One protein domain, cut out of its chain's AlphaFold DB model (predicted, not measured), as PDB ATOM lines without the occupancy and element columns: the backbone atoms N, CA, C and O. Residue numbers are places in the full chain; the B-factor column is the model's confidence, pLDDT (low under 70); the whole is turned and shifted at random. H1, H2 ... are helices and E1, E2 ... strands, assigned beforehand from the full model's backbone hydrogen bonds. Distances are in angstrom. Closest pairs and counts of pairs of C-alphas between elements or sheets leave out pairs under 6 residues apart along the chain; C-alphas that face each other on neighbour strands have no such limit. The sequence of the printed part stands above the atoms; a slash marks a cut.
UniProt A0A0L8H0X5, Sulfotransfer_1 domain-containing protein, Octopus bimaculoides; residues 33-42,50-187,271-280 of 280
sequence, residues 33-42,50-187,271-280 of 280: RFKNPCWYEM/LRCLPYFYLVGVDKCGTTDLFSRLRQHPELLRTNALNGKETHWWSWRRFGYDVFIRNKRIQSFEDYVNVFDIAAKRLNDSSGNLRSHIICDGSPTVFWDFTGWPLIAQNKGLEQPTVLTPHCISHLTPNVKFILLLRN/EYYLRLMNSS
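AT A GLANCE: This is residues 33 to 42, 50 to 187 and 271 to 280 of the 280 residues of the protein "Sulfotransfer_1 domain-containing protein" of Octopus bimaculoides (UniProt A0A0L8H0X5). With little regular structure, the model has a parallel sheet, E3 E4 E5, with H1 and H3 on opposite faces, and beyond a tight link from E3 an antiparallel ribbon, E1 E2, with H2 packed on E2; long loops link H1 to H2, H2 to H3 and H3 to H4. The 158 printed residues run E1 E2 E3 H1 H2 H3 H4 E4 E5, class mixed. The whole is compact, radius of gyration of the C-alphas 16.1 A, spans 52 by 51 by 30 A.

HOW THE PARTS SIT: Find E1 and E2, residues 38 to 41 and 50 to 52, antiparallel, N 39 and O 51 2.9 A apart. C-alpha 123 of H2, residues 112 to 126, is 5.6 A from C-alpha 51. E3 and E4, residues 56 to 60 and 180 to 186, are parallel, N 57 and O 180 2.9 A apart. H4, residues 168 to 175, only just touches H3, residues 144 to 147, with 3 pairs of C-alphas within 8 A. H2 has 6 of 11 O i to N i+4 pairs within hydrogen-bond range.

IN THESE COORDINATES: Find C-alpha 38 at (307.493, 373.264, 240.163); H1 is residues 66 to 73, E5 is residues 272 to 277, and C-alpha 277 is at (285.709, 358.340, 219.584).

THE WHOLE: C-alphas 42 and 50 are 8.9 A apart across one cut, 187 and 271 22.9 A across another; pLDDT is under 70 at, for instance, residues 271 to 280.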
ATOM      1  N   ARG A  33     308.145 380.451 237.197       91.69
ATOM      2  CA  ARG A  33     309.170 380.390 236.137       91.69
ATOM      3  C   ARG A  33     308.957 379.250 235.141       91.69
ATOM      4  O   ARG A  33     309.621 379.233 234.107       91.69
ATOM      5  N   PHE A  34     308.090 378.296 235.466       93.44
ATOM      6  CA  PHE A  34     307.868 377.073 234.700       93.44
ATOM      7  C   PHE A  34     306.383 376.935 234.369       93.44
ATOM      8  O   PHE A  34     305.538 377.346 235.161       93.44
ATOM      9  N   LYS A  35     306.053 376.315 233.228       92.88
ATOM     10  CA  LYS A  35     304.652 375.942 232.958       92.88
ATOM     11  C   LYS A  35     304.153 374.895 233.956       92.88
ATOM     12  O   LYS A  35     303.013 374.970 234.398       92.88
ATOM     13  N   ASN A  36     304.994 373.915 234.288       94.94
ATOM     14  CA  ASN A  36     304.666 372.871 235.260       94.94
ATOM     15  C   ASN A  36     304.626 373.442 236.688       94.94
ATOM     16  O   ASN A  36     305.434 374.323 236.995       94.94
ATOM     17  N   PRO A  37     303.785 372.901 237.588       95.31
ATOM     18  CA  PRO A  37     303.836 373.226 239.010       95.31
ATOM     19  C   PRO A  37     305.153 372.719 239.615       95.31
ATOM     20  O   PRO A  37     305.278 371.552 239.988       95.31
ATOM     21  N   CYS A  38     306.160 373.590 239.666       95.50
ATOM     22  CA  CYS A  38     307.493 373.264 240.163       95.50
ATOM     23  C   CYS A  38     307.845 374.078 241.402       95.50
ATOM     24  O   CYS A  38     307.461 375.236 241.508       95.50
ATOM     25  N   TRP A  39     308.625 373.507 242.311       94.88
ATOM     26  CA  TRP A  39     309.145 374.182 243.499       94.88
ATOM     27  C   TRP A  39     310.584 373.747 243.744       94.88
ATOM     28  O   TRP A  39     311.029 372.704 243.263       94.88
ATOM     29  N   TYR A  40     311.319 374.560 244.490       94.00
ATOM     30  CA  TYR A  40     312.639 374.179 244.965       94.00
ATOM     31  C   TYR A  40     312.531 373.639 246.386       94.00
ATOM     32  O   TYR A  40     311.846 374.221 247.227       94.00
ATOM     33  N   GLU A  41     313.236 372.553 246.661       90.81
ATOM     34  CA  GLU A  41     313.394 372.011 248.008       90.81
ATOM     35  C   GLU A  41     314.864 371.687 248.282       90.81
ATOM     36  O   GLU A  41     315.673 371.583 247.360       90.81
ATOM     37  N   MET A  42     315.227 371.540 249.556       87.31
ATOM     38  CA  MET A  42     316.573 371.140 249.974       87.31
ATOM     39  C   MET A  42     316.497 369.814 250.736       87.31
ATOM     40  O   MET A  42     316.426 369.828 251.969       87.31
ATOM     41  N   LEU A  50     315.231 371.244 242.113       94.88
ATOM     42  CA  LEU A  50     313.944 371.527 241.482       94.88
ATOM     43  C   LEU A  50     313.102 370.247 241.454       94.88
ATOM     44  O   LEU A  50     313.555 369.220 240.944       94.88
ATOM     45  N   ARG A  51     311.871 370.330 241.951       95.81
ATOM     46  CA  ARG A  51     310.835 369.298 241.840       95.81
ATOM     47  C   ARG A  51     309.685 369.832 241.006       95.81
ATOM     48  O   ARG A  51     309.433 371.034 241.015       95.81
ATOM     49  N   CYS A  52     308.984 368.950 240.305       95.94
ATOM     50  CA  CYS A  52     307.842 369.327 239.482       95.94
ATOM     51  C   CYS A  52     306.740 368.274 239.547       95.94
ATOM     52  O   CYS A  52     307.014 367.075 239.596       95.94
ATOM     53  N   LEU A  53     305.496 368.739 239.484       95.94
ATOM     54  CA  LEU A  53     304.311 367.930 239.219       95.94
ATOM     55  C   LEU A  53     303.911 368.031 237.736       95.94
ATOM     56  O   LEU A  53     304.410 368.907 237.021       95.94
ATOM     57  N   PRO A  54     303.026 367.147 237.249       95.56
ATOM     58  CA  PRO A  54     302.491 367.235 235.895       95.56
ATOM     59  C   PRO A  54     301.795 368.572 235.611       95.56
ATOM     60  O   PRO A  54     301.071 369.101 236.450       95.56
ATOM     61  N   TYR A  55     301.964 369.082 234.391       95.44
ATOM     62  CA  TYR A  55     301.175 370.201 233.867       95.44
ATOM     63  C   TYR A  55     299.731 369.788 233.573       95.44
ATOM     64  O   TYR A  55     298.795 370.569 233.742       95.44
ATOM     65  N   PHE A  56     299.555 368.551 233.111       94.44
ATOM     66  CA  PHE A  56     298.255 367.980 232.796       94.44
ATOM     67  C   PHE A  56     298.235 366.474 233.055       94.44
ATOM     68  O   PHE A  56     299.277 365.816 233.140       94.44
ATOM     69  N   TYR A  57     297.026 365.929 233.141       93.56
ATOM     70  CA  TYR A  57     296.784 364.512 233.352       93.56
ATOM     71  C   TYR A  57     295.980 363.924 232.192       93.56
ATOM     72  O   TYR A  57     294.901 364.416 231.866       93.56
ATOM     73  N   LEU A  58     296.467 362.834 231.595       93.38
ATOM     74  CA  LEU A  58     295.676 361.992 230.694       93.38
ATOM     75  C   LEU A  58     294.997 360.910 231.541       93.38
ATOM     76  O   LEU A  58     295.569 359.852 231.804       93.38
ATOM     77  N   VAL A  59     293.789 361.221 232.009       88.88
ATOM     78  CA  VAL A  59     293.144 360.504 233.121       88.88
ATOM     79  C   VAL A  59     292.323 359.304 232.714       88.88
ATOM     80  O   VAL A  59     291.876 358.583 233.596       88.88
ATOM     81  N   GLY A  60     292.113 359.058 231.420       85.19
ATOM     82  CA  GLY A  60     291.353 357.892 230.993       85.19
ATOM     83  C   GLY A  60     290.570 358.076 229.706       85.19
ATOM     84  O   GLY A  60     290.837 359.009 228.956       85.19
ATOM     85  N   VAL A  61     289.618 357.185 229.428       86.19
ATOM     86  CA  VAL A  61     289.355 355.921 230.168       86.19
ATOM     87  C   VAL A  61     290.169 354.768 229.568       86.19
ATOM     88  O   VAL A  61     290.647 354.845 228.430       86.19
ATOM     89  N   ASP A  62     290.386 353.699 230.339       85.44
ATOM     90  CA  ASP A  62     290.938 352.450 229.805       85.44
ATOM     91  C   ASP A  62     290.166 352.026 228.546       85.44
ATOM     92  O   ASP A  62     288.944 352.141 228.472       85.44
ATOM     93  N   LYS A  63     290.893 351.506 227.552       88.00
ATOM     94  CA  LYS A  63     290.339 351.005 226.277       88.00
ATOM     95  C   LYS A  63     289.688 352.063 225.365       88.00
ATOM     96  O   LYS A  63     289.104 351.703 224.344       88.00
ATOM     97  N   CYS A  64     289.894 353.350 225.655       88.81
ATOM     98  CA  CYS A  64     289.480 354.475 224.802       88.81
ATOM     99  C   CYS A  64     290.613 355.052 223.929       88.81
ATOM    100  O   CYS A  64     290.479 356.144 223.394       88.81
ATOM    101  N   GLY A  65     291.753 354.359 223.803       91.00
ATOM    102  CA  GLY A  65     292.883 354.829 222.984       91.00
ATOM    103  C   GLY A  65     293.889 355.736 223.706       91.00
ATOM    104  O   GLY A  65     294.706 356.379 223.059       91.00
ATOM    105  N   THR A  66     293.907 355.771 225.045       90.75
ATOM    106  CA  THR A  66     294.857 356.610 225.813       90.75
ATOM    107  C   THR A  66     296.323 356.309 225.503       90.75
ATOM    108  O   THR A  66     297.143 357.218 225.475       90.75
ATOM    109  N   THR A  67     296.678 355.050 225.245       91.38
ATOM    110  CA  THR A  67     298.046 354.665 224.856       91.38
ATOM    111  C   THR A  67     298.417 355.183 223.470       91.38
ATOM    112  O   THR A  67     299.538 355.642 223.267       91.38
ATOM    113  N   ASP A  68     297.468 355.158 222.539       93.81
ATOM    114  CA  ASP A  68     297.633 355.654 221.174       93.81
ATOM    115  C   ASP A  68     297.812 357.185 221.159       93.81
ATOM    116  O   ASP A  68     298.769 357.704 220.572       93.81
ATOM    117  N   LEU A  69     296.972 357.906 221.912       93.75
ATOM    118  CA  LEU A  69     297.130 359.345 222.123       93.75
ATOM    119  C   LEU A  69     298.463 359.670 222.808       93.75
ATOM    120  O   LEU A  69     299.201 360.527 222.328       93.75
ATOM    121  N   PHE A  70     298.803 358.975 223.898       94.06
ATOM    122  CA  PHE A  70     300.054 359.210 224.621       94.06
ATOM    123  C   PHE A  70     301.285 358.992 223.729       94.06
ATOM    124  O   PHE A  70     302.228 359.777 223.780       94.06
ATOM    125  N   SER A  71     301.261 357.973 222.861       93.00
ATOM    126  CA  SER A  71     302.335 357.710 221.893       93.00
ATOM    127  C   SER A  71     302.550 358.873 220.915       93.00
ATOM    128  O   SER A  71     303.694 359.202 220.600       93.00
ATOM    129  N   ARG A  72     301.472 359.540 220.471       94.62
ATOM    130  CA  ARG A  72     301.554 360.758 219.641       94.62
ATOM    131  C   ARG A  72     302.021 361.964 220.442       94.62
ATOM    132  O   ARG A  72     302.920 362.667 219.999       94.62
ATOM    133  N   LEU A  73     301.474 362.172 221.640       93.69
ATOM    134  CA  LEU A  73     301.888 363.268 222.520       93.69
ATOM    135  C   LEU A  73     303.389 363.195 222.843       93.69
ATOM    136  O   LEU A  73     304.066 364.217 222.825       93.69
ATOM    137  N   ARG A  74     303.934 361.990 223.057       92.50
ATOM    138  CA  ARG A  74     305.367 361.761 223.326       92.50
ATOM    139  C   ARG A  74     306.292 362.146 222.168       92.50
ATOM    140  O   ARG A  74     307.497 362.234 222.375       92.50
ATOM    141  N   GLN A  75     305.761 362.336 220.962       93.88
ATOM    142  CA  GLN A  75     306.537 362.808 219.811       93.88
ATOM    143  C   GLN A  75     306.654 364.336 219.784       93.88
ATOM    144  O   GLN A  75     307.500 364.865 219.068       93.88
ATOM    145  N   HIS A  76     305.837 365.054 220.563       94.31
ATOM    146  CA  HIS A  76     305.902 366.506 220.635       94.31
ATOM    147  C   HIS A  76     307.168 366.953 221.388       94.31
ATOM    148  O   HIS A  76     307.392 366.481 222.507       94.31
ATOM    149  N   PRO A  77     307.976 367.883 220.841       92.94
ATOM    150  CA  PRO A  77     309.261 368.266 221.432       92.94
ATOM    151  C   PRO A  77     309.114 368.876 222.832       92.94
ATOM    152  O   PRO A  77     309.973 368.673 223.684       92.94
ATOM    153  N   GLU A  78     307.994 369.558 223.095       94.50
ATOM    154  CA  GLU A  78     307.728 370.163 224.405       94.50
ATOM    155  C   GLU A  78     307.271 369.170 225.486       94.50
ATOM    156  O   GLU A  78     307.172 369.567 226.644       94.50
ATOM    157  N   LEU A  79     306.970 367.902 225.172       94.81
ATOM    158  CA  LEU A  79     306.570 366.933 226.197       94.81
ATOM    159  C   LEU A  79     307.793 366.194 226.751       94.81
ATOM    160  O   LEU A  79     308.436 365.395 226.068       94.81
ATOM    161  N   LEU A  80     308.098 366.421 228.028       94.56
ATOM    162  CA  LEU A  80     309.247 365.804 228.679       94.56
ATOM    163  C   LEU A  80     308.990 364.342 229.045       94.56
ATOM    164  O   LEU A  80     307.909 363.944 229.480       94.56
ATOM    165  N   ARG A  81     310.049 363.537 228.924       93.44
ATOM    166  CA  ARG A  81     310.066 362.150 229.398       93.44
ATOM    167  C   ARG A  81     310.134 362.108 230.923       93.44
ATOM    168  O   ARG A  81     310.813 362.927 231.536       93.44
ATOM    169  N   THR A  82     309.491 361.104 231.505       94.25
ATOM    170  CA  THR A  82     309.463 360.830 232.949       94.25
ATOM    171  C   THR A  82     310.019 359.431 233.230       94.25
ATOM    172  O   THR A  82     310.220 358.639 232.304       94.25
ATOM    173  N   ASN A  83     310.242 359.108 234.506       93.12
ATOM    174  CA  ASN A  83     310.647 357.772 234.960       93.12
ATOM    175  C   ASN A  83     309.457 356.811 235.131       93.12
ATOM    176  O   ASN A  83     309.609 355.732 235.704       93.12
ATOM    177  N   ALA A  84     308.260 357.190 234.673       87.12
ATOM    178  CA  ALA A  84     307.104 356.305 234.711       87.12
ATOM    179  C   ALA A  84     307.334 355.099 233.781       87.12
ATOM    180  O   ALA A  84     308.149 355.155 232.853       87.12
ATOM    181  N   LEU A  85     306.625 353.992 234.004       77.38
ATOM    182  CA  LEU A  85     306.800 352.783 233.199       77.38
ATOM    183  C   LEU A  85     306.426 353.079 231.735       77.38
ATOM    184  O   LEU A  85     305.318 353.516 231.442       77.38
ATOM    185  N   ASN A  86     307.361 352.899 230.798       72.19
ATOM    186  CA  ASN A  86     307.221 353.337 229.394       72.19
ATOM    187  C   ASN A  86     306.939 354.849 229.209       72.19
ATOM    188  O   ASN A  86     306.497 355.284 228.142       72.19
ATOM    189  N   GLY A  87     307.230 355.662 230.228       77.19
ATOM    190  CA  GLY A  87     306.921 357.090 230.287       77.19
ATOM    191  C   GLY A  87     305.460 357.412 230.612       77.19
ATOM    192  O   GLY A  87     305.121 358.588 230.660       77.19
ATOM    193  N   LYS A  88     304.606 356.405 230.851       81.62
ATOM    194  CA  LYS A  88     303.168 356.545 231.136       81.62
ATOM    195  C   LYS A  88     302.835 355.919 232.501       81.62
ATOM    196  O   LYS A  88     303.633 355.177 233.062       81.62
ATOM    197  N   GLU A  89     301.634 356.189 233.007       88.25
ATOM    198  CA  GLU A  89     300.971 355.375 234.034       88.25
ATOM    199  C   GLU A  89     301.723 355.251 235.380       88.25
ATOM    200  O   GLU A  89     302.311 354.222 235.724       88.25
ATOM    201  N   THR A  90     301.666 356.306 236.201       92.06
ATOM    202  CA  THR A  90     302.210 356.260 237.571       92.06
ATOM    203  C   THR A  90     301.369 355.392 238.506       92.06
ATOM    204  O   THR A  90     301.900 354.793 239.437       92.06
ATOM    205  N   HIS A  91     300.054 355.351 238.275       91.12
ATOM    206  CA  HIS A  91     299.028 354.715 239.107       91.12
ATOM    207  C   HIS A  91     299.081 355.107 240.588       91.12
ATOM    208  O   HIS A  91     298.488 354.434 241.434       91.12
ATOM    209  N   TRP A  92     299.779 356.193 240.925       92.81
ATOM    210  CA  TRP A  92     300.008 356.558 242.313       92.81
ATOM    211  C   TRP A  92     298.711 356.983 242.994       92.81
ATOM    212  O   TRP A  92     298.360 356.440 244.039       92.81
ATOM    213  N   TRP A  93     297.958 357.866 242.335       91.12
ATOM    214  CA  TRP A  93     296.694 358.412 242.822       91.12
ATOM    215  C   TRP A  93     295.608 357.364 243.093       91.12
ATOM    216  O   TRP A  93     294.895 357.459 244.094       91.12
ATOM    217  N   SER A  94     295.470 356.366 242.221       86.62
ATOM    218  CA  SER A  94     294.419 355.350 242.362       86.62
ATOM    219  C   SER A  94     294.866 354.160 243.204       86.62
ATOM    220  O   SER A  94     294.054 353.615 243.944       86.62
ATOM    221  N   TRP A  95     296.139 353.749 243.105       87.75
ATOM    222  CA  TRP A  95     296.592 352.442 243.597       87.75
ATOM    223  C   TRP A  95     297.839 352.493 244.478       87.75
ATOM    224  O   TRP A  95     297.780 352.069 245.633       87.75
ATOM    225  N   ARG A  96     298.976 352.992 243.971       90.12
ATOM    226  CA  ARG A  96     300.272 352.771 244.644       90.12
ATOM    227  C   ARG A  96     300.386 353.493 245.989       90.12
ATOM    228  O   ARG A  96     301.041 352.968 246.890       90.12
ATOM    229  N   ARG A  97     299.685 354.620 246.178       90.94
ATOM    230  CA  ARG A  97     299.584 355.303 247.484       90.94
ATOM    231  C   ARG A  97     298.789 354.526 248.539       90.94
ATOM    232  O   ARG A  97     298.838 354.860 249.714       90.94
ATOM    233  N   PHE A  98     298.070 353.489 248.119       88.00
ATOM    234  CA  PHE A  98     297.274 352.607 248.972       88.00
ATOM    235  C   PHE A  98     297.838 351.176 249.042       88.00
ATOM    236  O   PHE A  98     297.197 350.288 249.594       88.00
ATOM    237  N   GLY A  99     299.027 350.927 248.473       85.81
ATOM    238  CA  GLY A  99     299.650 349.594 248.465       85.81
ATOM    239  C   GLY A  99     299.053 348.615 247.442       85.81
ATOM    240  O   GLY A  99     299.247 347.399 247.551       85.81
ATOM    241  N   TYR A 100     298.335 349.128 246.439       81.81
ATOM    242  CA  TYR A 100     297.802 348.345 245.322       81.81
ATOM    243  C   TYR A 100     298.682 348.485 244.068       81.81
ATOM    244  O   TYR A 100     299.285 349.533 243.831       81.81
ATOM    245  N   ASP A 101     298.741 347.435 243.247       72.94
ATOM    246  CA  ASP A 101     299.372 347.436 241.922       72.94
ATOM    247  C   ASP A 101     298.538 346.582 240.941       72.94
ATOM    248  O   ASP A 101     297.702 345.784 241.367       72.94
ATOM    249  N   VAL A 102     298.774 346.741 239.632       63.84
ATOM    250  CA  VAL A 102     298.035 346.099 238.523       63.84
ATOM    251  C   VAL A 102     297.968 344.576 238.690       63.84
ATOM    252  O   VAL A 102     296.972 343.952 238.328       63.84
ATOM    253  N   PHE A 103     299.030 343.974 239.230       59.03
ATOM    254  CA  PHE A 103     299.195 342.519 239.278       59.03
ATOM    255  C   PHE A 103     299.300 341.944 240.691       59.03
ATOM    256  O   PHE A 103     299.231 340.728 240.855       59.03
ATOM    257  N   ILE A 104     299.499 342.783 241.713       59.62
ATOM    258  CA  ILE A 104     299.791 342.330 243.077       59.62
ATOM    259  C   ILE A 104     299.072 343.235 244.076       59.62
ATOM    260  O   ILE A 104     299.297 344.444 244.128       59.62
ATOM    261  N   ARG A 105     298.240 342.624 244.920       57.81
ATOM    262  CA  ARG A 105     297.779 343.238 246.168       57.81
ATOM    263  C   ARG A 105     298.897 343.061 247.198       57.81
ATOM    264  O   ARG A 105     299.416 341.955 247.299       57.81
ATOM    265  N   ASN A 106     299.251 344.120 247.932       63.62
ATOM    266  CA  ASN A 106     300.314 344.164 248.957       63.62
ATOM    267  C   ASN A 106     301.714 344.548 248.447       63.62
ATOM    268  O   ASN A 106     302.726 344.023 248.911       63.62
ATOM    269  N   LYS A 107     301.798 345.505 247.517       75.19
ATOM    270  CA  LYS A 107     303.060 346.226 247.300       75.19
ATOM    271  C   LYS A 107     303.285 347.246 248.416       75.19
ATOM    272  O   LYS A 107     302.341 347.713 249.050       75.19
ATOM    273  N   ARG A 108     304.552 347.620 248.618       84.31
ATOM    274  CA  ARG A 108     304.934 348.746 249.480       84.31
ATOM    275  C   ARG A 108     304.087 349.973 249.122       84.31
ATOM    276  O   ARG A 108     304.052 350.368 247.956       84.31
ATOM    277  N   ILE A 109     303.456 350.570 250.131       88.12
ATOM    278  CA  ILE A 109     302.772 351.861 250.011       88.12
ATOM    279  C   ILE A 109     303.785 352.901 249.525       88.12
ATOM    280  O   ILE A 109     304.847 353.072 250.129       88.12
ATOM    281  N   GLN A 110     303.464 353.573 248.420       89.50
ATOM    282  CA  GLN A 110     304.290 354.646 247.880       89.50
ATOM    283  C   GLN A 110     303.914 355.980 248.515       89.50
ATOM    284  O   GLN A 110     302.754 356.392 248.505       89.50
ATOM    285  N   SER A 111     304.918 356.669 249.044       91.25
ATOM    286  CA  SER A 111     304.793 358.024 249.572       91.25
ATOM    287  C   SER A 111     304.531 359.038 248.453       91.25
ATOM    288  O   SER A 111     304.670 358.735 247.268       91.25
ATOM    289  N   PHE A 112     304.168 360.268 248.816       91.00
ATOM    290  CA  PHE A 112     304.102 361.359 247.843       91.00
ATOM    291  C   PHE A 112     305.475 361.668 247.231       91.00
ATOM    292  O   PHE A 112     305.564 361.982 246.051       91.00
ATOM    293  N   GLU A 113     306.556 361.509 247.992       91.12
ATOM    294  CA  GLU A 113     307.910 361.663 247.461       91.12
ATOM    295  C   GLU A 113     308.207 360.624 246.371       91.12
ATOM    296  O   GLU A 113     308.716 360.980 245.312       91.12
ATOM    297  N   ASP A 114     307.786 359.366 246.562       92.06
ATOM    298  CA  ASP A 114     307.901 358.323 245.534       92.06
ATOM    299  C   ASP A 114     307.168 358.713 244.234       92.06
ATOM    300  O   ASP A 114     307.639 358.387 243.144       92.06
ATOM    301  N   TYR A 115     306.048 359.441 244.331       94.00
ATOM    302  CA  TYR A 115     305.337 359.985 243.170       94.00
ATOM    303  C   TYR A 115     306.114 361.107 242.486       94.00
ATOM    304  O   TYR A 115     306.306 361.065 241.272       94.00
ATOM    305  N   VAL A 116     306.592 362.094 243.248       94.25
ATOM    306  CA  VAL A 116     307.336 363.235 242.693       94.25
ATOM    307  C   VAL A 116     308.657 362.776 242.061       94.25
ATOM    308  O   VAL A 116     309.020 363.266 240.992       94.25
ATOM    309  N   ASN A 117     309.319 361.760 242.634       94.69
ATOM    310  CA  ASN A 117     310.547 361.143 242.106       94.69
ATOM    311  C   ASN A 117     310.394 360.641 240.657       94.69
ATOM    312  O   ASN A 117     311.367 360.584 239.896       94.69
ATOM    313  N   VAL A 118     309.168 360.307 240.230       96.12
ATOM    314  CA  VAL A 118     308.878 359.919 238.842       96.12
ATOM    315  C   VAL A 118     309.220 361.045 237.855       96.12
ATOM    316  O   VAL A 118     309.612 360.778 236.715       96.12
ATOM    317  N   PHE A 119     309.113 362.303 238.281       96.56
ATOM    318  CA  PHE A 119     309.274 363.485 237.434       96.56
ATOM    319  C   PHE A 119     310.654 364.142 237.549       96.56
ATOM    320  O   PHE A 119     310.936 365.084 236.810       96.56
ATOM    321  N   ASP A 120     311.552 363.629 238.391       94.94
ATOM    322  CA  ASP A 120     312.857 364.252 238.649       94.94
ATOM    323  C   ASP A 120     313.729 364.382 237.400       94.94
ATOM    324  O   ASP A 120     314.449 365.366 237.243       94.94
ATOM    325  N   ILE A 121     313.664 363.414 236.480       94.19
ATOM    326  CA  ILE A 121     314.405 363.507 235.214       94.19
ATOM    327  C   ILE A 121     313.908 364.676 234.352       94.19
ATOM    328  O   ILE A 121     314.711 365.342 233.699       94.19
ATOM    329  N   ALA A 122     312.605 364.965 234.383       94.94
ATOM    330  CA  ALA A 122     312.025 366.112 233.699       94.94
ATOM    331  C   ALA A 122     312.366 367.412 234.437       94.94
ATOM    332  O   ALA A 122     312.817 368.364 233.804       94.94
ATOM    333  N   ALA A 123     312.251 367.434 235.768       95.31
ATOM    334  CA  ALA A 123     312.602 368.593 236.584       95.31
ATOM    335  C   ALA A 123     314.080 368.995 236.411       95.31
ATOM    336  O   ALA A 123     314.383 370.166 236.206       95.31
ATOM    337  N   LYS A 124     315.006 368.028 236.373       93.31
ATOM    338  CA  LYS A 124     316.429 368.285 236.090       93.31
ATOM    339  C   LYS A 124     316.642 368.942 234.726       93.31
ATOM    340  O   LYS A 124     317.425 369.879 234.635       93.31
ATOM    341  N   ARG A 125     315.923 368.495 233.688       92.75
ATOM    342  CA  ARG A 125     315.976 369.109 232.348       92.75
ATOM    343  C   ARG A 125     315.414 370.529 232.337       92.75
ATOM    344  O   ARG A 125     315.982 371.392 231.688       92.75
ATOM    345  N   LEU A 126     314.329 370.781 233.068       93.81
ATOM    346  CA  LEU A 126     313.747 372.122 233.196       93.81
ATOM    347  C   LEU A 126     314.690 373.106 233.899       93.81
ATOM    348  O   LEU A 126     314.681 374.293 233.579       93.81
ATOM    349  N   ASN A 127     315.479 372.618 234.860       90.88
ATOM    350  CA  ASN A 127     316.427 373.430 235.620       90.88
ATOM    351  C   ASN A 127     317.746 373.696 234.873       90.88
ATOM    352  O   ASN A 127     318.542 374.506 235.341       90.88
ATOM    353  N   ASP A 128     317.998 373.013 233.753       85.00
ATOM    354  CA  ASP A 128     319.209 373.219 232.963       85.00
ATOM    355  C   ASP A 128     319.226 374.628 232.336       85.00
ATOM    356  O   ASP A 128     318.200 375.182 231.934       85.00
ATOM    357  N   SER A 129     320.413 375.234 232.285       62.59
ATOM    358  CA  SER A 129     320.623 376.655 231.961       62.59
ATOM    359  C   SER A 129     320.506 376.963 230.465       62.59
ATOM    360  O   SER A 129     320.568 378.124 230.063       62.59
ATOM    361  N   SER A 130     320.275 375.943 229.634       64.19
ATOM    362  CA  SER A 130     320.091 376.016 228.181       64.19
ATOM    363  C   SER A 130     318.698 376.543 227.770       64.19
ATOM    364  O   SER A 130     318.031 376.007 226.893       64.19
ATOM    365  N   GLY A 131     318.256 377.627 228.418       60.91
ATOM    366  CA  GLY A 131     317.387 378.695 227.896       60.91
ATOM    367  C   GLY A 131     315.941 378.417 227.455       60.91
ATOM    368  O   GLY A 131     315.114 379.307 227.621       60.91
ATOM    369  N   ASN A 132     315.585 377.247 226.921       74.38
ATOM    370  CA  ASN A 132     314.316 377.075 226.192       74.38
ATOM    371  C   ASN A 132     313.403 375.960 226.733       74.38
ATOM    372  O   ASN A 132     312.335 375.693 226.190       74.38
ATOM    373  N   LEU A 133     313.789 375.291 227.822       84.31
ATOM    374  CA  LEU A 133     313.024 374.140 228.313       84.31
ATOM    375  C   LEU A 133     311.945 374.506 229.337       84.31
ATOM    376  O   LEU A 133     311.048 373.711 229.571       84.31
ATOM    377  N   ARG A 134     311.945 375.718 229.906       84.38
ATOM    378  CA  ARG A 134     310.976 376.122 230.953       84.38
ATOM    379  C   ARG A 134     309.508 376.090 230.501       84.38
ATOM    380  O   ARG A 134     308.605 375.973 231.333       84.38
ATOM    381  N   SER A 135     309.282 376.192 229.191       89.69
ATOM    382  CA  SER A 135     307.979 376.092 228.527       89.69
ATOM    383  C   SER A 135     307.530 374.653 228.254       89.69
ATOM    384  O   SER A 135     306.371 374.454 227.886       89.69
ATOM    385  N   HIS A 136     308.419 373.670 228.415       95.06
ATOM    386  CA  HIS A 136     308.114 372.261 228.206       95.06
ATOM    387  C   HIS A 136     307.244 371.735 229.347       95.06
ATOM    388  O   HIS A 136     307.281 372.242 230.468       95.06
ATOM    389  N   ILE A 137     306.450 370.712 229.066       95.56
ATOM    390  CA  ILE A 137     305.390 370.213 229.938       95.56
ATOM    391  C   ILE A 137     305.611 368.749 230.317       95.56
ATOM    392  O   ILE A 137     306.290 367.992 229.625       95.56
ATOM    393  N   ILE A 138     305.029 368.358 231.445       95.75
ATOM    394  CA  ILE A 138     305.058 367.015 232.024       95.75
ATOM    395  C   ILE A 138     303.622 366.484 232.055       95.75
ATOM    396  O   ILE A 138     302.687 367.222 232.366       95.75
ATOM    397  N   CYS A 139     303.455 365.197 231.760       95.25
ATOM    398  CA  CYS A 139     302.169 364.506 231.800       95.25
ATOM    399  C   CYS A 139     302.224 363.322 232.764       95.25
ATOM    400  O   CYS A 139     303.171 362.533 232.726       95.25
ATOM    401  N   ASP A 140     301.158 363.136 233.542       95.19
ATOM    402  CA  ASP A 140     300.831 361.847 234.151       95.19
ATOM    403  C   ASP A 140     299.646 361.234 233.404       95.19
ATOM    404  O   ASP A 140     298.545 361.778 233.372       95.19
ATOM    405  N   GLY A 141     299.899 360.120 232.725       93.75
ATOM    406  CA  GLY A 141     298.923 359.487 231.850       93.75
ATOM    407  C   GLY A 141     298.291 358.240 232.433       93.75
ATOM    408  O   GLY A 141     298.300 357.237 231.736       93.75
ATOM    409  N   SER A 142     297.806 358.259 233.675       91.56
ATOM    410  CA  SER A 142     297.147 357.110 234.315       91.56
ATOM    411  C   SER A 142     295.628 357.077 234.085       91.56
ATOM    412  O   SER A 142     294.910 357.822 234.751       91.56
ATOM    413  N   PRO A 143     295.096 356.139 233.270       88.19
ATOM    414  CA  PRO A 143     293.652 356.017 233.050       88.19
ATOM    415  C   PRO A 143     292.838 355.687 234.306       88.19
ATOM    416  O   PRO A 143     291.642 355.947 234.384       88.19
ATOM    417  N   THR A 144     293.486 355.081 235.298       85.31
ATOM    418  CA  THR A 144     292.859 354.697 236.567       85.31
ATOM    419  C   THR A 144     292.442 355.904 237.397       85.31
ATOM    420  O   THR A 144     291.633 355.754 238.310       85.31
ATOM    421  N   VAL A 145     292.991 357.093 237.113       86.88
ATOM    422  CA  VAL A 145     292.668 358.334 237.832       86.88
ATOM    423  C   VAL A 145     291.193 358.692 237.665       86.88
ATOM    424  O   VAL A 145     290.597 359.200 238.610       86.88
ATOM    425  N   PHE A 146     290.604 358.402 236.501       84.94
ATOM    426  CA  PHE A 146     289.198 358.697 236.238       84.94
ATOM    427  C   PHE A 146     288.231 357.632 236.773       84.94
ATOM    428  O   PHE A 146     287.177 357.985 237.292       84.94
ATOM    429  N   TRP A 147     288.535 356.339 236.613       78.31
ATOM    430  CA  TRP A 147     287.528 355.287 236.827       78.31
ATOM    431  C   TRP A 147     287.700 354.478 238.120       78.31
ATOM    432  O   TRP A 147     286.744 353.819 238.537       78.31
ATOM    433  N   ASP A 148     288.862 354.512 238.779       81.94
ATOM    434  CA  ASP A 148     289.070 353.753 240.016       81.94
ATOM    435  C   ASP A 148     289.104 354.655 241.252       81.94
ATOM    436  O   ASP A 148     290.122 355.259 241.605       81.94
ATOM    437  N   PHE A 149     287.962 354.690 241.936       82.81
ATOM    438  CA  PHE A 149     287.784 355.355 243.222       82.81
ATOM    439  C   PHE A 149     287.633 354.376 244.387       82.81
ATOM    440  O   PHE A 149     287.269 354.792 245.479       82.81
ATOM    441  N   THR A 150     287.926 353.086 244.208       79.38
ATOM    442  CA  THR A 150     287.734 352.069 245.263       79.38
ATOM    443  C   THR A 150     288.608 352.300 246.502       79.38
ATOM    444  O   THR A 150     288.321 351.775 247.577       79.38
ATOM    445  N   GLY A 151     289.665 353.108 246.367       83.19
ATOM    446  CA  GLY A 151     290.512 353.570 247.466       83.19
ATOM    447  C   GLY A 151     289.951 354.751 248.266       83.19
ATOM    448  O   GLY A 151     290.620 355.196 249.193       83.19
ATOM    449  N   TRP A 152     288.759 355.275 247.950       86.31
ATOM    450  CA  TRP A 152     288.191 356.436 248.647       86.31
ATOM    451  C   TRP A 152     288.124 356.301 250.183       86.31
ATOM    452  O   TRP A 152     288.429 357.304 250.830       86.31
ATOM    453  N   PRO A 153     287.843 355.128 250.803       87.94
ATOM    454  CA  PRO A 153     287.806 355.018 252.266       87.94
ATOM    455  C   PRO A 153     289.186 355.182 252.919       87.94
ATOM    456  O   PRO A 153     289.285 355.400 254.121       87.94
ATOM    457  N   LEU A 154     290.262 355.051 252.132       87.50
ATOM    458  CA  LEU A 154     291.649 355.196 252.579       87.50
ATOM    459  C   LEU A 154     292.142 356.650 252.497       87.50
ATOM    460  O   LEU A 154     293.274 356.942 252.878       87.50
ATOM    461  N   ILE A 155     291.319 357.568 251.986       86.88
ATOM    462  CA  ILE A 155     291.589 359.006 252.027       86.88
ATOM    463  C   ILE A 155     291.233 359.503 253.431       86.88
ATOM    464  O   ILE A 155     290.110 359.306 253.885       86.88
ATOM    465  N   ALA A 156     292.170 360.171 254.110       86.88
ATOM    466  CA  ALA A 156     292.011 360.592 255.506       86.88
ATOM    467  C   ALA A 156     290.730 361.414 255.756       86.88
ATOM    468  O   ALA A 156     290.050 361.213 256.756       86.88
ATOM    469  N   GLN A 157     290.359 362.281 254.811       85.81
ATOM    470  CA  GLN A 157     289.159 363.123 254.860       85.81
ATOM    471  C   GLN A 157     287.842 362.334 254.765       85.81
ATOM    472  O   GLN A 157     286.791 362.865 255.105       85.81
ATOM    473  N   ASN A 158     287.893 361.078 254.317       88.06
ATOM    474  CA  ASN A 158     286.734 360.192 254.243       88.06
ATOM    475  C   ASN A 158     286.652 359.214 255.426       88.06
ATOM    476  O   ASN A 158     285.772 358.351 255.444       88.06
ATOM    477  N   LYS A 159     287.572 359.290 256.397       88.81
ATOM    478  CA  LYS A 159     287.633 358.345 257.516       88.81
ATOM    479  C   LYS A 159     286.317 358.360 258.301       88.81
ATOM    480  O   LYS A 159     285.919 359.391 258.831       88.81
ATOM    481  N   GLY A 160     285.672 357.196 258.396       87.88
ATOM    482  CA  GLY A 160     284.409 357.020 259.122       87.88
ATOM    483  C   GLY A 160     283.154 357.454 258.360       87.88
ATOM    484  O   GLY A 160     282.072 357.395 258.930       87.88
ATOM    485  N   LEU A 161     283.274 357.872 257.097       87.81
ATOM    486  CA  LEU A 161     282.119 358.207 256.268       87.81
ATOM    487  C   LEU A 161     281.572 356.969 255.555       87.81
ATOM    488  O   LEU A 161     282.327 356.091 255.138       87.81
ATOM    489  N   GLU A 162     280.256 356.940 255.354       85.88
ATOM    490  CA  GLU A 162     279.573 355.916 254.551       85.88
ATOM    491  C   GLU A 162     279.653 356.205 253.043       85.88
ATOM    492  O   GLU A 162     279.474 355.307 252.223       85.88
ATOM    493  N   GLN A 163     279.954 357.455 252.668       82.06
ATOM    494  CA  GLN A 163     280.073 357.912 251.282       82.06
ATOM    495  C   GLN A 163     281.292 358.820 251.092       82.06
ATOM    496  O   GLN A 163     281.654 359.560 252.011       82.06
ATOM    497  N   PRO A 164     281.904 358.835 249.894       82.44
ATOM    498  CA  PRO A 164     283.019 359.728 249.621       82.44
ATOM    499  C   PRO A 164     282.554 361.180 249.507       82.44
ATOM    500  O   PRO A 164     281.733 361.519 248.646       82.44
ATOM    501  N   THR A 165     283.167 362.041 250.317       83.75
ATOM    502  CA  THR A 165     283.119 363.505 250.165       83.75
ATOM    503  C   THR A 165     284.340 364.013 249.401       83.75
ATOM    504  O   THR A 165     284.245 364.978 248.650       83.75
ATOM    505  N   VAL A 166     285.476 363.318 249.527       83.62
ATOM    506  CA  VAL A 166     286.721 363.595 248.804       83.62
ATOM    507  C   VAL A 166     287.060 362.424 247.882       83.62
ATOM    508  O   VAL A 166     286.948 361.255 248.239       83.62
ATOM    509  N   LEU A 167     287.520 362.735 246.675       83.94
ATOM    510  CA  LEU A 167     287.930 361.765 245.653       83.94
ATOM    511  C   LEU A 167     289.282 362.176 245.079       83.94
ATOM    512  O   LEU A 167     289.748 363.291 245.299       83.94
ATOM    513  N   THR A 168     289.894 361.294 244.298       84.62
ATOM    514  CA  THR A 168     291.179 361.561 243.643       84.62
ATOM    515  C   THR A 168     291.233 362.904 242.892       84.62
ATOM    516  O   THR A 168     292.191 363.639 243.130       84.62
ATOM    517  N   PRO A 169     290.236 363.294 242.066       82.00
ATOM    518  CA  PRO A 169     290.236 364.605 241.414       82.00
ATOM    519  C   PRO A 169     290.294 365.775 242.400       82.00
ATOM    520  O   PRO A 169     291.058 366.708 242.180       82.00
ATOM    521  N   HIS A 170     289.578 365.694 243.529       81.38
ATOM    522  CA  HIS A 170     289.635 366.707 244.587       81.38
ATOM    523  C   HIS A 170     291.048 366.851 245.156       81.38
ATOM    524  O   HIS A 170     291.519 367.964 245.368       81.38
ATOM    525  N   CYS A 171     291.744 365.731 245.375       86.94
ATOM    526  CA  CYS A 171     293.122 365.760 245.854       86.94
ATOM    527  C   CYS A 171     294.065 366.428 244.840       86.94
ATOM    528  O   CYS A 171     294.912 367.225 245.239       86.94
ATOM    529  N   ILE A 172     293.910 366.125 243.544       87.81
ATOM    530  CA  ILE A 172     294.738 366.708 242.478       87.81
ATOM    531  C   ILE A 172     294.463 368.211 242.349       87.81
ATOM    532  O   ILE A 172     295.404 368.995 242.350       87.81
ATOM    533  N   SER A 173     293.198 368.631 242.293       83.62
ATOM    534  CA  SER A 173     292.841 370.051 242.171       83.62
ATOM    535  C   SER A 173     293.227 370.861 243.408       83.62
ATOM    536  O   SER A 173     293.619 372.014 243.284       83.62
ATOM    537  N   HIS A 174     293.174 370.269 244.603       84.44
ATOM    538  CA  HIS A 174     293.677 370.929 245.808       84.44
ATOM    539  C   HIS A 174     295.193 371.168 245.736       84.44
ATOM    540  O   HIS A 174     295.668 372.245 246.086       84.44
ATOM    541  N   LEU A 175     295.947 370.175 245.254       87.00
ATOM    542  CA  LEU A 175     297.400 370.257 245.127       87.00
ATOM    543  C   LEU A 175     297.835 371.201 243.998       87.00
ATOM    544  O   LEU A 175     298.806 371.938 244.139       87.00
ATOM    545  N   THR A 176     297.128 371.172 242.871       87.44
ATOM    546  CA  THR A 176     297.420 371.956 241.667       87.44
ATOM    547  C   THR A 176     296.122 372.567 241.134       87.44
ATOM    548  O   THR A 176     295.486 371.962 240.274       87.44
ATOM    549  N   PRO A 177     295.714 373.759 241.610       82.38
ATOM    550  CA  PRO A 177     294.416 374.347 241.265       82.38
ATOM    551  C   PRO A 177     294.185 374.566 239.771       82.38
ATOM    552  O   PRO A 177     293.075 374.371 239.308       82.38
ATOM    553  N   ASN A 178     295.235 374.885 239.005       83.62
ATOM    554  CA  ASN A 178     295.149 375.174 237.565       83.62
ATOM    555  C   ASN A 178     295.436 373.950 236.673       83.62
ATOM    556  O   ASN A 178     295.895 374.088 235.533       83.62
ATOM    557  N   VAL A 179     295.274 372.744 237.217       86.94
ATOM    558  CA  VAL A 179     295.567 371.493 236.513       86.94
ATOM    559  C   VAL A 179     294.625 371.275 235.328       86.94
ATOM    560  O   VAL A 179     293.443 371.614 235.370       86.94
ATOM    561  N   LYS A 180     295.149 370.669 234.258       88.44
ATOM    562  CA  LYS A 180     294.367 370.289 233.076       88.44
ATOM    563  C   LYS A 180     294.143 368.785 233.017       88.44
ATOM    564  O   LYS A 180     295.061 368.006 233.291       88.44
ATOM    565  N   PHE A 181     292.957 368.378 232.577       87.81
ATOM    566  CA  PHE A 181     292.594 366.970 232.418       87.81
ATOM    567  C   PHE A 181     292.228 366.659 230.964       87.81
ATOM    568  O   PHE A 181     291.424 367.348 230.341       87.81
ATOM    569  N   ILE A 182     292.803 365.588 230.421       88.69
ATOM    570  CA  ILE A 182     292.434 365.031 229.118       88.69
ATOM    571  C   ILE A 182     291.704 363.714 229.357       88.69
ATOM    572  O   ILE A 182     292.258 362.791 229.967       88.69
ATOM    573  N   LEU A 183     290.475 363.629 228.846       84.88
ATOM    574  CA  LEU A 183     289.611 362.460 228.961       84.88
ATOM    575  C   LEU A 183     289.171 361.992 227.569       84.88
ATOM    576  O   LEU A 183     288.573 362.733 226.790       84.88
ATOM    577  N   LEU A 184     289.452 360.727 227.274       83.38
ATOM    578  CA  LEU A 184     288.998 360.025 226.083       83.38
ATOM    579  C   LEU A 184     287.835 359.112 226.442       83.38
ATOM    580  O   LEU A 184     287.959 358.229 227.297       83.38
ATOM    581  N   LEU A 185     286.727 359.288 225.734       81.88
ATOM    582  CA  LEU A 185     285.560 358.430 225.847       81.88
ATOM    583  C   LEU A 185     285.345 357.675 224.535       81.88
ATOM    584  O   LEU A 185     285.643 358.157 223.441       81.88
ATOM    585  N   ARG A 186     284.813 356.467 224.670       80.75
ATOM    586  CA  ARG A 186     284.410 355.574 223.584       80.75
ATOM    587  C   ARG A 186     282.987 355.119 223.876       80.75
ATOM    588  O   ARG A 186     282.580 355.149 225.038       80.75
ATOM    589  N   ASN A 187     282.261 354.665 222.852       81.69
ATOM    590  CA  ASN A 187     281.019 353.926 223.061       81.69
ATOM    591  C   ASN A 187     281.208 352.905 224.207       81.69
ATOM    592  O   ASN A 187     282.120 352.070 224.129       81.69
ATOM    593  N   GLU A 271     290.659 373.359 232.800       44.34
ATOM    594  CA  GLU A 271     290.331 373.151 231.383       44.34
ATOM    595  C   GLU A 271     290.293 371.646 231.082       44.34
ATOM    596  O   GLU A 271     291.240 370.915 231.405       44.34
ATOM    597  N   TYR A 272     289.218 371.180 230.440       50.94
ATOM    598  CA  TYR A 272     289.074 369.791 230.009       50.94
ATOM    599  C   TYR A 272     288.952 369.674 228.492       50.94
ATOM    600  O   TYR A 272     288.259 370.445 227.832       50.94
ATOM    601  N   TYR A 273     289.599 368.645 227.947       52.75
ATOM    602  CA  TYR A 273     289.461 368.253 226.547       52.75
ATOM    603  C   TYR A 273     288.766 366.897 226.494       52.75
ATOM    604  O   TYR A 273     289.343 365.880 226.893       52.75
ATOM    605  N   LEU A 274     287.519 366.897 226.014       51.91
ATOM    606  CA  LEU A 274     286.726 365.693 225.798       51.91
ATOM    607  C   LEU A 274     286.741 365.333 224.313       51.91
ATOM    608  O   LEU A 274     286.292 366.111 223.474       51.91
ATOM    609  N   ARG A 275     287.218 364.128 223.990       45.62
ATOM    610  CA  ARG A 275     287.089 363.562 222.642       45.62
ATOM    611  C   ARG A 275     286.242 362.298 222.699       45.62
ATOM    612  O   ARG A 275     286.634 361.322 223.337       45.62
ATOM    613  N   LEU A 276     285.100 362.333 222.016       44.53
ATOM    614  CA  LEU A 276     284.287 361.155 221.733       44.53
ATOM    615  C   LEU A 276     284.882 360.445 220.514       44.53
ATOM    616  O   LEU A 276     285.003 361.033 219.439       44.53
ATOM    617  N   MET A 277     285.304 359.198 220.694       42.00
ATOM    618  CA  MET A 277     285.709 358.340 219.584       42.00
ATOM    619  C   MET A 277     284.456 357.679 219.006       42.00
ATOM    620  O   MET A 277     283.862 356.821 219.662       42.00
ATOM    621  N   ASN A 278     284.059 358.081 217.798       33.38
ATOM    622  CA  ASN A 278     283.050 357.361 217.021       33.38
ATOM    623  C   ASN A 278     283.711 356.159 216.341       33.38
ATOM    624  O   ASN A 278     284.835 356.276 215.846       33.38
ATOM    625  N   SER A 279     283.026 355.017 216.317       37.09
ATOM    626  CA  SER A 279     283.387 353.920 215.424       37.09
ATOM    627  C   SER A 279     283.130 354.362 213.983       37.09
ATOM    628  O   SER A 279     282.031 354.798 213.644       37.09
ATOM    629  N   SER A 280     284.191 354.338 213.180       33.03
ATOM    630  CA  SER A 280     284.160 354.453 211.719       33.03
ATOM    631  C   SER A 280     283.794 353.122 211.088       33.03
ATOM    632  O   SER A 280     284.373 352.118 211.568       33.03
TER     633      SER A 280